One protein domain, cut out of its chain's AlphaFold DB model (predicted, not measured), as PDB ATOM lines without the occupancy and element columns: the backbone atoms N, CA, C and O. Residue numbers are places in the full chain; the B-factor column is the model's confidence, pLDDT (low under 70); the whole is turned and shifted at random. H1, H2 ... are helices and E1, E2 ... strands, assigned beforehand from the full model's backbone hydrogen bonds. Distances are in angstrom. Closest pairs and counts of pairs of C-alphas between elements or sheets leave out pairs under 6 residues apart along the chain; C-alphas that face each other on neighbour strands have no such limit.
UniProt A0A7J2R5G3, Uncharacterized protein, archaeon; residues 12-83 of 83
ATOM      1  N   VAL A  12     101.665 137.953 146.868       92.81
ATOM      2  CA  VAL A  12     100.389 137.494 147.414       92.81
ATOM      3  C   VAL A  12     100.484 136.004 147.733       92.81
ATOM      4  O   VAL A  12     100.750 135.190 146.853       92.81
ATOM      5  N   CYS A  13     100.239 135.654 148.992       94.06
ATOM      6  CA  CYS A  13     100.281 134.284 149.493       94.06
ATOM      7  C   CYS A  13      98.928 133.877 150.086       94.06
ATOM      8  O   CYS A  13      98.197 134.703 150.645       94.06
ATOM      9  N   ILE A  14      98.600 132.590 150.002       93.81
ATOM     10  CA  ILE A  14      97.418 132.032 150.663       93.81
ATOM     11  C   ILE A  14      97.693 131.848 152.165       93.81
ATOM     12  O   ILE A  14      98.823 131.580 152.567       93.81
ATOM     13  N   GLY A  15      96.678 132.039 153.010       92.62
ATOM     14  CA  GLY A  15      96.805 131.781 154.451       92.62
ATOM     15  C   GLY A  15      97.022 130.296 154.753       92.62
ATOM     16  O   GLY A  15      96.667 129.454 153.930       92.62
ATOM     17  N   LYS A  16      97.551 129.979 155.944       93.75
ATOM     18  CA  LYS A  16      97.853 128.591 156.350       93.75
ATOM     19  C   LYS A  16      96.678 127.605 156.254       93.75
ATOM     20  O   LYS A  16      96.894 126.418 156.063       93.75
ATOM     21  N   GLU A  17      95.451 128.110 156.368       90.62
ATOM     22  CA  GLU A  17      94.214 127.317 156.290       90.62
ATOM     23  C   GLU A  17      93.832 126.933 154.846       90.62
ATOM     24  O   GLU A  17      92.858 126.217 154.631       90.62
ATOM     25  N   GLY A  18      94.530 127.466 153.837       86.25
ATOM     26  CA  GLY A  18      94.260 127.185 152.429       86.25
ATOM     27  C   GLY A  18      95.055 126.001 151.885       86.25
ATOM     28  O   GLY A  18      96.088 125.621 152.431       86.25
ATOM     29  N   THR A  19      94.591 125.459 150.759       88.00
ATOM     30  CA  THR A  19      95.278 124.389 150.025       88.00
ATOM     31  C   THR A  19      96.667 124.839 149.576       88.00
ATOM     32  O   THR A  19      96.827 125.922 149.010       88.00
ATOM     33  N   HIS A  20      97.659 123.981 149.785       86.06
ATOM     34  CA  HIS A  20      99.043 124.195 149.384       86.06
ATOM     35  C   HIS A  20      99.660 122.888 148.879       86.06
ATOM     36  O   HIS A  20      99.042 121.827 148.940       86.06
ATOM     37  N   THR A  21     100.880 122.982 148.364       82.31
ATOM     38  CA  THR A  21     101.697 121.823 147.987       82.31
ATOM     39  C   THR A  21     102.662 121.475 149.119       82.31
ATOM     40  O   THR A  21     103.014 122.357 149.907       82.31
ATOM     41  N   ASP A  22     103.138 120.230 149.175       84.69
ATOM     42  CA  ASP A  22     104.102 119.771 150.196       84.69
ATOM     43  C   ASP A  22     105.432 120.545 150.162       84.69
ATOM     44  O   ASP A  22     106.106 120.682 151.177       84.69
ATOM     45  N   ASP A  23     105.782 121.119 149.007       86.06
ATOM     46  CA  ASP A  23     106.990 121.933 148.826       86.06
ATOM     47  C   ASP A  23     106.843 123.376 149.352       86.06
ATOM     48  O   ASP A  23     107.789 124.164 149.288       86.06
ATOM     49  N   SER A  24     105.652 123.771 149.811       91.69
ATOM     50  CA  SER A  24     105.410 125.115 150.344       91.69
ATOM     51  C   SER A  24     105.903 125.241 151.784       91.69
ATOM     52  O   SER A  24     105.752 124.338 152.600       91.69
ATOM     53  N   LEU A  25     106.454 126.404 152.123       94.31
ATOM     54  CA  LEU A  25     106.951 126.715 153.461       94.31
ATOM     55  C   LEU A  25     105.990 127.666 154.179       94.31
ATOM     56  O   LEU A  25     105.371 128.519 153.541       94.31
ATOM     57  N   LEU A  26     105.889 127.547 155.506       96.81
ATOM     58  CA  LEU A  26     105.180 128.531 156.328       96.81
ATOM     59  C   LEU A  26     106.085 129.727 156.608       96.81
ATOM     60  O   LEU A  26     107.186 129.582 157.132       96.81
ATOM     61  N   MET A  27     105.584 130.913 156.285       97.19
ATOM     62  CA  MET A  27     106.205 132.198 156.603       97.19
ATOM     63  C   MET A  27     105.143 133.165 157.127       97.19
ATOM     64  O   MET A  27     103.949 132.920 156.981       97.19
ATOM     65  N   SER A  28     105.549 134.293 157.704       97.69
ATOM     66  CA  SER A  28     104.606 135.284 158.237       97.69
ATOM     67  C   SER A  28     104.278 136.382 157.222       97.69
ATOM     68  O   SER A  28     105.157 136.949 156.570       97.69
ATOM     69  N   CYS A  29     102.996 136.736 157.124       97.25
ATOM     70  CA  CYS A  29     102.527 137.903 156.383       97.25
ATOM     71  C   CYS A  29     103.129 139.192 156.961       97.25
ATOM     72  O   CYS A  29     102.961 139.480 158.146       97.25
ATOM     73  N   HIS A  30     103.731 140.025 156.111       96.31
ATOM     74  CA  HIS A  30     104.400 141.265 156.515       96.31
ATOM     75  C   HIS A  30     103.437 142.309 157.109       96.31
ATOM     76  O   HIS A  30     103.857 143.183 157.858       96.31
ATOM     77  N   ARG A  31     102.136 142.219 156.790       94.88
ATOM     78  CA  ARG A  31     101.117 143.179 157.248       94.88
ATOM     79  C   ARG A  31     100.416 142.767 158.542       94.88
ATOM     80  O   ARG A  31     100.084 143.630 159.344       94.88
ATOM     81  N   CYS A  32     100.114 141.480 158.723       96.75
ATOM     82  CA  CYS A  32      99.294 141.014 159.852       96.75
ATOM     83  C   CYS A  32      99.954 139.947 160.727       96.75
ATOM     84  O   CYS A  32      99.320 139.488 161.672       96.75
ATOM     85  N   GLY A  33     101.171 139.506 160.397       97.31
ATOM     86  CA  GLY A  33     101.927 138.507 161.155       97.31
ATOM     87  C   GLY A  33     101.411 137.069 161.056       97.31
ATOM     88  O   GLY A  33     102.107 136.158 161.484       97.31
ATOM     89  N   LYS A  34     100.223 136.833 160.484       97.50
ATOM     90  CA  LYS A  34      99.658 135.481 160.334       97.50
ATOM     91  C   LYS A  34     100.452 134.637 159.342       97.50
ATOM     92  O   LYS A  34     100.945 135.170 158.345       97.50
ATOM     93  N   ASP A  35     100.464 133.329 159.572       98.12
ATOM     94  CA  ASP A  35     101.165 132.387 158.705       98.12
ATOM     95  C   ASP A  35     100.501 132.259 157.327       98.12
ATOM     96  O   ASP A  35      99.269 132.216 157.184       98.12
ATOM     97  N   VAL A  36     101.350 132.181 156.310       97.62
ATOM     98  CA  VAL A  36     101.010 132.005 154.903       97.62
ATOM     99  C   VAL A  36     101.884 130.924 154.285       97.62
ATOM    100  O   VAL A  36     103.048 130.767 154.657       97.62
ATOM    101  N   TRP A  37     101.332 130.223 153.302       96.69
ATOM    102  CA  TRP A  37     102.089 129.298 152.471       96.69
ATOM    103  C   TRP A  37     102.845 130.066 151.392       96.69
ATOM    104  O   TRP A  37     102.254 130.837 150.629       96.69
ATOM    105  N   VAL A  38     104.156 129.849 151.316       93.75
ATOM    106  CA  VAL A  38     105.024 130.453 150.307       93.75
ATOM    107  C   VAL A  38     105.814 129.381 149.574       93.75
ATOM    108  O   VAL A  38     106.401 128.482 150.171       93.75
ATOM    109  N   SER A  39     105.862 129.486 148.252       89.62
ATOM    110  CA  SER A  39     106.751 128.643 147.460       89.62
ATOM    111  C   SER A  39     108.218 129.058 147.668       89.62
ATOM    112  O   SER A  39     108.502 130.259 147.711       89.62
ATOM    113  N   PRO A  40     109.180 128.116 147.687       87.44
ATOM    114  CA  PRO A  40     110.594 128.409 147.946       87.44
ATOM    115  C   PRO A  40     111.219 129.489 147.044       87.44
ATOM    116  O   PRO A  40     112.078 130.252 147.474       87.44
ATOM    117  N   HIS A  41     110.752 129.632 145.799       83.69
ATOM    118  CA  HIS A  41     111.244 130.652 144.861       83.69
ATOM    119  C   HIS A  41     110.858 132.102 145.232       83.69
ATOM    120  O   HIS A  41     111.315 133.047 144.585       83.69
ATOM    121  N   ASN A  42     109.999 132.289 146.239       88.25
ATOM    122  CA  ASN A  42     109.593 133.593 146.769       88.25
ATOM    123  C   ASN A  42     110.201 133.900 148.146       88.25
ATOM    124  O   ASN A  42     109.857 134.922 148.742       88.25
ATOM    125  N   LEU A  43     111.114 133.062 148.648       88.19
ATOM    126  CA  LEU A  43     111.835 133.339 149.890       88.19
ATOM    127  C   LEU A  43     112.625 134.654 149.795       88.19
ATOM    128  O   LEU A  43     113.151 135.013 148.743       88.19
ATOM    129  N   GLY A  44     112.671 135.391 150.906       87.94
ATOM    130  CA  GLY A  44     113.315 136.706 150.996       87.94
ATOM    131  C   GLY A  44     112.497 137.874 150.428       87.94
ATOM    132  O   GLY A  44     112.883 139.025 150.614       87.94
ATOM    133  N   LYS A  45     111.358 137.615 149.774       90.69
ATOM    134  CA  LYS A  45     110.445 138.665 149.296       90.69
ATOM    135  C   LYS A  45     109.449 139.074 150.387       90.69
ATOM    136  O   LYS A  45     109.168 138.308 151.308       90.69
ATOM    137  N   LYS A  46     108.871 140.273 150.269       93.94
ATOM    138  CA  LYS A  46     107.803 140.735 151.169       93.94
ATOM    139  C   LYS A  46     106.496 140.020 150.840       93.94
ATOM    140  O   LYS A  46     106.015 140.085 149.713       93.94
ATOM    141  N   LEU A  47     105.930 139.331 151.828       95.38
ATOM    142  CA  LEU A  47     104.744 138.489 151.666       95.38
ATOM    143  C   LEU A  47     103.502 139.196 152.207       95.38
ATOM    144  O   LEU A  47     103.534 139.765 153.299       95.38
ATOM    145  N   ILE A  48     102.382 139.108 151.500       95.69
ATOM    146  CA  ILE A  48     101.086 139.606 151.962       95.69
ATOM    147  C   ILE A  48     100.016 138.528 151.785       95.69
ATOM    148  O   ILE A  48      99.895 137.917 150.727       95.69
ATOM    149  N   CYS A  49      99.224 138.266 152.827       95.88
ATOM    150  CA  CYS A  49      98.158 137.271 152.729       95.88
ATOM    151  C   CYS A  49      96.976 137.791 151.899       95.88
ATOM    152  O   CYS A  49      96.681 138.990 151.917       95.88
ATOM    153  N   THR A  50      96.240 136.893 151.244       93.62
ATOM    154  CA  THR A  50      95.036 137.227 150.454       93.62
ATOM    155  C   THR A  50      94.027 138.096 151.220       93.62
ATOM    156  O   THR A  50      93.506 139.058 150.666       93.62
ATOM    157  N   ILE A  51      93.819 137.854 152.522       94.00
ATOM    158  CA  ILE A  51      92.931 138.669 153.382       94.00
ATOM    159  C   ILE A  51      93.456 140.103 153.568       94.00
ATOM    160  O   ILE A  51      92.684 141.043 153.730       94.00
ATOM    161  N   CYS A  52      94.774 140.296 153.615       94.94
ATOM    162  CA  CYS A  52      95.362 141.631 153.723       94.94
ATOM    163  C   CYS A  52      95.309 142.385 152.398       94.94
ATOM    164  O   CYS A  52      95.172 143.607 152.421       94.94
ATOM    165  N   VAL A  53      95.397 141.672 151.277       92.50
ATOM    166  CA  VAL A  53      95.279 142.243 149.931       92.50
ATOM    167  C   VAL A  53      93.884 142.811 149.687       92.50
ATOM    168  O   VAL A  53      93.776 143.923 149.187       92.50
ATOM    169  N   THR A  54      92.816 142.123 150.107       90.38
ATOM    170  CA  THR A  54      91.431 142.617 149.922       90.38
ATOM    171  C   THR A  54      91.124 143.906 150.686       90.38
ATOM    172  O   THR A  54      90.132 144.569 150.400       90.38
ATOM    173  N   LYS A  55      91.970 144.278 151.652       92.94
ATOM    174  CA  LYS A  55      91.875 145.529 152.417       92.94
ATOM    175  C   LYS A  55      92.691 146.671 151.808       92.94
ATOM    176  O   LYS A  55      92.792 147.726 152.429       92.94
ATOM    177  N   LEU A  56      93.383 146.445 150.693       89.44
ATOM    178  CA  LEU A  56      94.097 147.503 149.985       89.44
ATOM    179  C   LEU A  56      93.133 148.258 149.067       89.44
ATOM    180  O   LEU A  56      92.189 147.673 148.541       89.44
ATOM    181  N   ASN A  57      93.378 149.554 148.875       88.19
ATOM    182  CA  ASN A  57      92.616 150.359 147.929       88.19
ATOM    183  C   ASN A  57      92.968 149.917 146.494       88.19
ATOM    184  O   ASN A  57      94.123 150.070 146.093       88.19
ATOM    185  N   PRO A  58      92.017 149.416 145.683       83.44
ATOM    186  CA  PRO A  58      92.307 148.962 144.322       83.44
ATOM    187  C   PRO A  58      92.855 150.062 143.404       83.44
ATOM    188  O   PRO A  58      93.488 149.756 142.403       83.44
ATOM    189  N   LYS A  59      92.618 151.341 143.731       85.88
ATOM    190  CA  LYS A  59      93.161 152.483 142.977       85.88
ATOM    191  C   LYS A  59      94.649 152.734 143.241       85.88
ATOM    192  O   LYS A  59      95.274 153.456 142.477       85.88
ATOM    193  N   GLU A  60      95.192 152.156 144.310       81.31
ATOM    194  CA  GLU A  60      96.574 152.344 144.774       81.31
ATOM    195  C   GLU A  60      97.423 151.075 144.596       81.31
ATOM    196  O   GLU A  60      98.593 151.052 144.967       81.31
ATOM    197  N   VAL A  61      96.847 150.000 144.044       82.31
ATOM    198  CA  VAL A  61      97.529 148.713 143.869       82.31
ATOM    199  C   VAL A  61      97.430 148.260 142.426       82.31
ATOM    200  O   VAL A  61      96.341 148.130 141.872       82.31
ATOM    201  N   GLN A  62      98.576 147.930 141.838       84.38
ATOM    202  CA  GLN A  62      98.637 147.278 140.540       84.38
ATOM    203  C   GLN A  62      98.921 145.783 140.716       84.38
ATOM    204  O   GLN A  62      99.984 145.391 141.194       84.38
ATOM    205  N   PHE A  63      97.990 144.936 140.280       80.88
ATOM    206  CA  PHE A  63      98.223 143.497 140.208       80.88
ATOM    207  C   PHE A  63      98.961 143.170 138.914       80.88
ATOM    208  O   PHE A  63      98.443 143.386 137.819       80.88
ATOM    209  N   LYS A  64     100.181 142.650 139.040       80.88
ATOM    210  CA  LYS A  64     100.969 142.142 137.915       80.88
ATOM    211  C   LYS A  64     101.129 140.640 138.076       80.88
ATOM    212  O   LYS A  64     101.487 140.161 139.148       80.88
ATOM    213  N   VAL A  65     100.894 139.913 136.994       78.44
ATOM    214  CA  VAL A  65     101.249 138.501 136.885       78.44
ATOM    215  C   VAL A  65     102.308 138.411 135.799       78.44
ATOM    216  O   VAL A  65     102.025 138.685 134.634       78.44
ATOM    217  N   ALA A  66     103.548 138.099 136.173       77.88
ATOM    218  CA  ALA A  66     104.611 137.976 135.190       77.88
ATOM    219  C   ALA A  66     104.477 136.642 134.446       77.88
ATOM    220  O   ALA A  66     104.271 135.594 135.059       77.88
ATOM    221  N   MET A  67     104.653 136.660 133.121       83.81
ATOM    222  CA  MET A  67     104.575 135.450 132.290       83.81
ATOM    223  C   MET A  67     105.520 134.346 132.787       83.81
ATOM    224  O   MET A  67     105.161 133.174 132.816       83.81
ATOM    225  N   GLN A  68     106.712 134.719 133.252       81.25
ATOM    226  CA  GLN A  68     107.674 133.784 133.837       81.25
ATOM    227  C   GLN A  68     107.130 133.039 135.067       81.25
ATOM    228  O   GLN A  68     107.487 131.885 135.283       81.25
ATOM    229  N   ASP A  69     106.274 133.679 135.867       76.25
ATOM    230  CA  ASP A  69     105.696 133.071 137.065       76.25
ATOM    231  C   ASP A  69     104.568 132.107 136.674       76.25
ATOM    232  O   ASP A  69     104.470 131.022 137.244       76.25
ATOM    233  N   LEU A  70     103.803 132.432 135.620       81.38
ATOM    234  CA  LEU A  70     102.834 131.513 135.007       81.38
ATOM    235  C   LEU A  70     103.513 130.271 134.423       81.38
ATOM    236  O   LEU A  70     103.073 129.158 134.690       81.38
ATOM    237  N   LEU A  71     104.607 130.442 133.674       86.69
ATOM    238  CA  LEU A  71     105.363 129.327 133.094       86.69
ATOM    239  C   LEU A  71     105.960 128.421 134.177       86.69
ATOM    240  O   LEU A  71     105.911 127.198 134.063       86.69
ATOM    241  N   LYS A  72     106.497 129.002 135.257       79.12
ATOM    242  CA  LYS A  72     106.992 128.229 136.405       79.12
ATOM    243  C   LYS A  72     105.871 127.449 137.090       79.12
ATOM    244  O   LYS A  72     106.079 126.283 137.415       79.12
ATOM    245  N   ALA A  73     104.706 128.069 137.283       74.06
ATOM    246  CA  ALA A  73     103.540 127.401 137.855       74.06
ATOM    247  C   ALA A  73     103.041 126.254 136.958       74.06
ATOM    248  O   ALA A  73     102.817 125.154 137.456       74.06
ATOM    249  N   ALA A  74     102.949 126.468 135.641       80.00
ATOM    250  CA  ALA A  74     102.555 125.440 134.676       80.00
ATOM    251  C   ALA A  74     103.526 124.246 134.678       80.00
ATOM    252  O   ALA A  74     103.098 123.110 134.863       80.00
ATOM    253  N   ASN A  75     104.837 124.503 134.598       83.44
ATOM    254  CA  ASN A  75     105.867 123.459 134.656       83.44
ATOM    255  C   ASN A  75     105.827 122.656 135.967       83.44
ATOM    256  O   ASN A  75     106.126 121.462 135.979       83.44
ATOM    257  N   PHE A  76     105.508 123.307 137.089       77.88
ATOM    258  CA  PHE A  76     105.324 122.616 138.366       77.88
ATOM    259  C   PHE A  76     104.108 121.679 138.317       77.88
ATOM    260  O   PHE A  76     104.226 120.518 138.703       77.88
ATOM    261  N   LEU A  77     102.969 122.154 137.803       74.94
ATOM    262  CA  LEU A  77     101.739 121.362 137.695       74.94
ATOM    263  C   LEU A  77     101.897 120.156 136.761       74.94
ATOM    264  O   LEU A  77     101.452 119.065 137.108       74.94
ATOM    265  N   GLU A  78     102.569 120.319 135.619       82.56
ATOM    266  CA  GLU A  78     102.877 119.206 134.710       82.56
ATOM    267  C   GLU A  78     103.694 118.116 135.414       82.56
ATOM    268  O   GLU A  78     103.348 116.936 135.349       82.56
ATOM    269  N   LYS A  79     104.742 118.498 136.155       76.00
ATOM    270  CA  LYS A  79     105.563 117.554 136.931       76.00
ATOM    271  C   LYS A  79     104.786 116.874 138.054       76.00
ATOM    272  O   LYS A  79     105.048 115.709 138.335       76.00
ATOM    273  N   TYR A  80     103.881 117.598 138.710       71.12
ATOM    274  CA  TYR A  80     103.087 117.076 139.818       71.12
ATOM    275  C   TYR A  80     102.039 116.061 139.340       71.12
ATOM    276  O   TYR A  80     101.910 115.003 139.941       71.12
ATOM    277  N   ASN A  81     101.357 116.335 138.224       69.56
ATOM    278  CA  ASN A  81     100.325 115.455 137.659       69.56
ATOM    279  C   ASN A  81     100.883 114.246 136.888       69.56
ATOM    280  O   ASN A  81     100.122 113.367 136.496       69.56
ATOM    281  N   SER A  82     102.192 114.224 136.624       68.44
ATOM    282  CA  SER A  82     102.883 113.104 135.967       68.44
ATOM    283  C   SER A  82     103.413 112.050 136.956       68.44
ATOM    284  O   SER A  82     104.082 111.109 136.528       68.44
ATOM    285  N   LYS A  83     103.177 112.231 138.263       53.25
ATOM    286  CA  LYS A  83     103.476 111.271 139.336       53.25
ATOM    287  C   LYS A  83     102.218 110.507 139.731       53.25
ATOM    288  O   LYS A  83     102.380 109.326 140.102       53.25
TER     289      LYS A  83
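Overview. This is residues 12 to 83 of the 83 residues of an uncharacterized protein of archaeon (UniProt A0A7J2R5G3). A small four-stranded sheet, curled like part of a barrel, makes one lobe with the one-turn helix H1 at its side, and the single long helix H2 lies away from this sheet at the far end of a long link. That link, residues 54 to 66, has no named element, and its residues 54 to 60 stick out free. The printed part has 72 residues with four named strands and two named helices, in the order E1 E2 E3 E4 H1 H2; under half of the residues are in named elements, and the class is mixed, helices and strands. The sheet is mixed, in the order E2 E3 E1 E4. The whole is only just compact, close to loose, with a radius of gyration of the C-alphas of 13.4 A, and elongated, with spans of 40 by 25 by 21 A.

Arrangement. Begin at E3, residues 35 to 38, an inner strand of the strongly twisted sheet. E2, residues 25 to 28, is its antiparallel neighbour at 134 degrees and forms a hairpin with it; look for N 25 and O 38 at 2.9 A and N 36 and O 27 at 2.8 A. E1, residues 12 to 15, is the other antiparallel neighbour of E3, at 126 degrees, with N 37 and O 14 at 2.9 A. E4, residues 46 to 49, is parallel to E1 at 49 degrees, with N 13 and O 48 at 2.9 A. The pairing is staggered: E1 pairs with E4 over residues 12 to 13 and with E3 over residues 14 to 15. E2 and E4 are the edge strands. H1, residues 50 to 53, only grazes the sheet; its closest C-alphas to E1 are those of Thr 50 and Ile 14, 5.7 A apart. H2, residues 67 to 81, is not on the sheet, and is apart from H1 and from E1, E2, E3 and E4. In H2 every O i to N i+4 pair is within hydrogen-bond range; H1 is too short for such a pair.

Along the chain. Find C-alpha 35 at (101.165, 132.387, 158.705), where E3 begins; it runs 9.4 A to C-alpha 38. E2 measures 10.1 A, E1 9.7 A, E4 10.4 A and H1 5.0 A. Find C-alpha 67 at (104.575, 135.450, 132.290); from there H2 runs 21.1 A to C-alpha 81 at (100.325, 115.455, 137.659).

Size, cuts and confidence. The C-alphas of Lys 59 and Lys 83, the two farthest apart, are 42.6 A from each other. The printed part has no cut and ends at the chain's last residue. The link from H1 to H2, 13 residues, is long, and the link from E4 to H1 is tight. Look to residues 81 to 83 for pLDDT under 70; the mean of the printed part is 87.3.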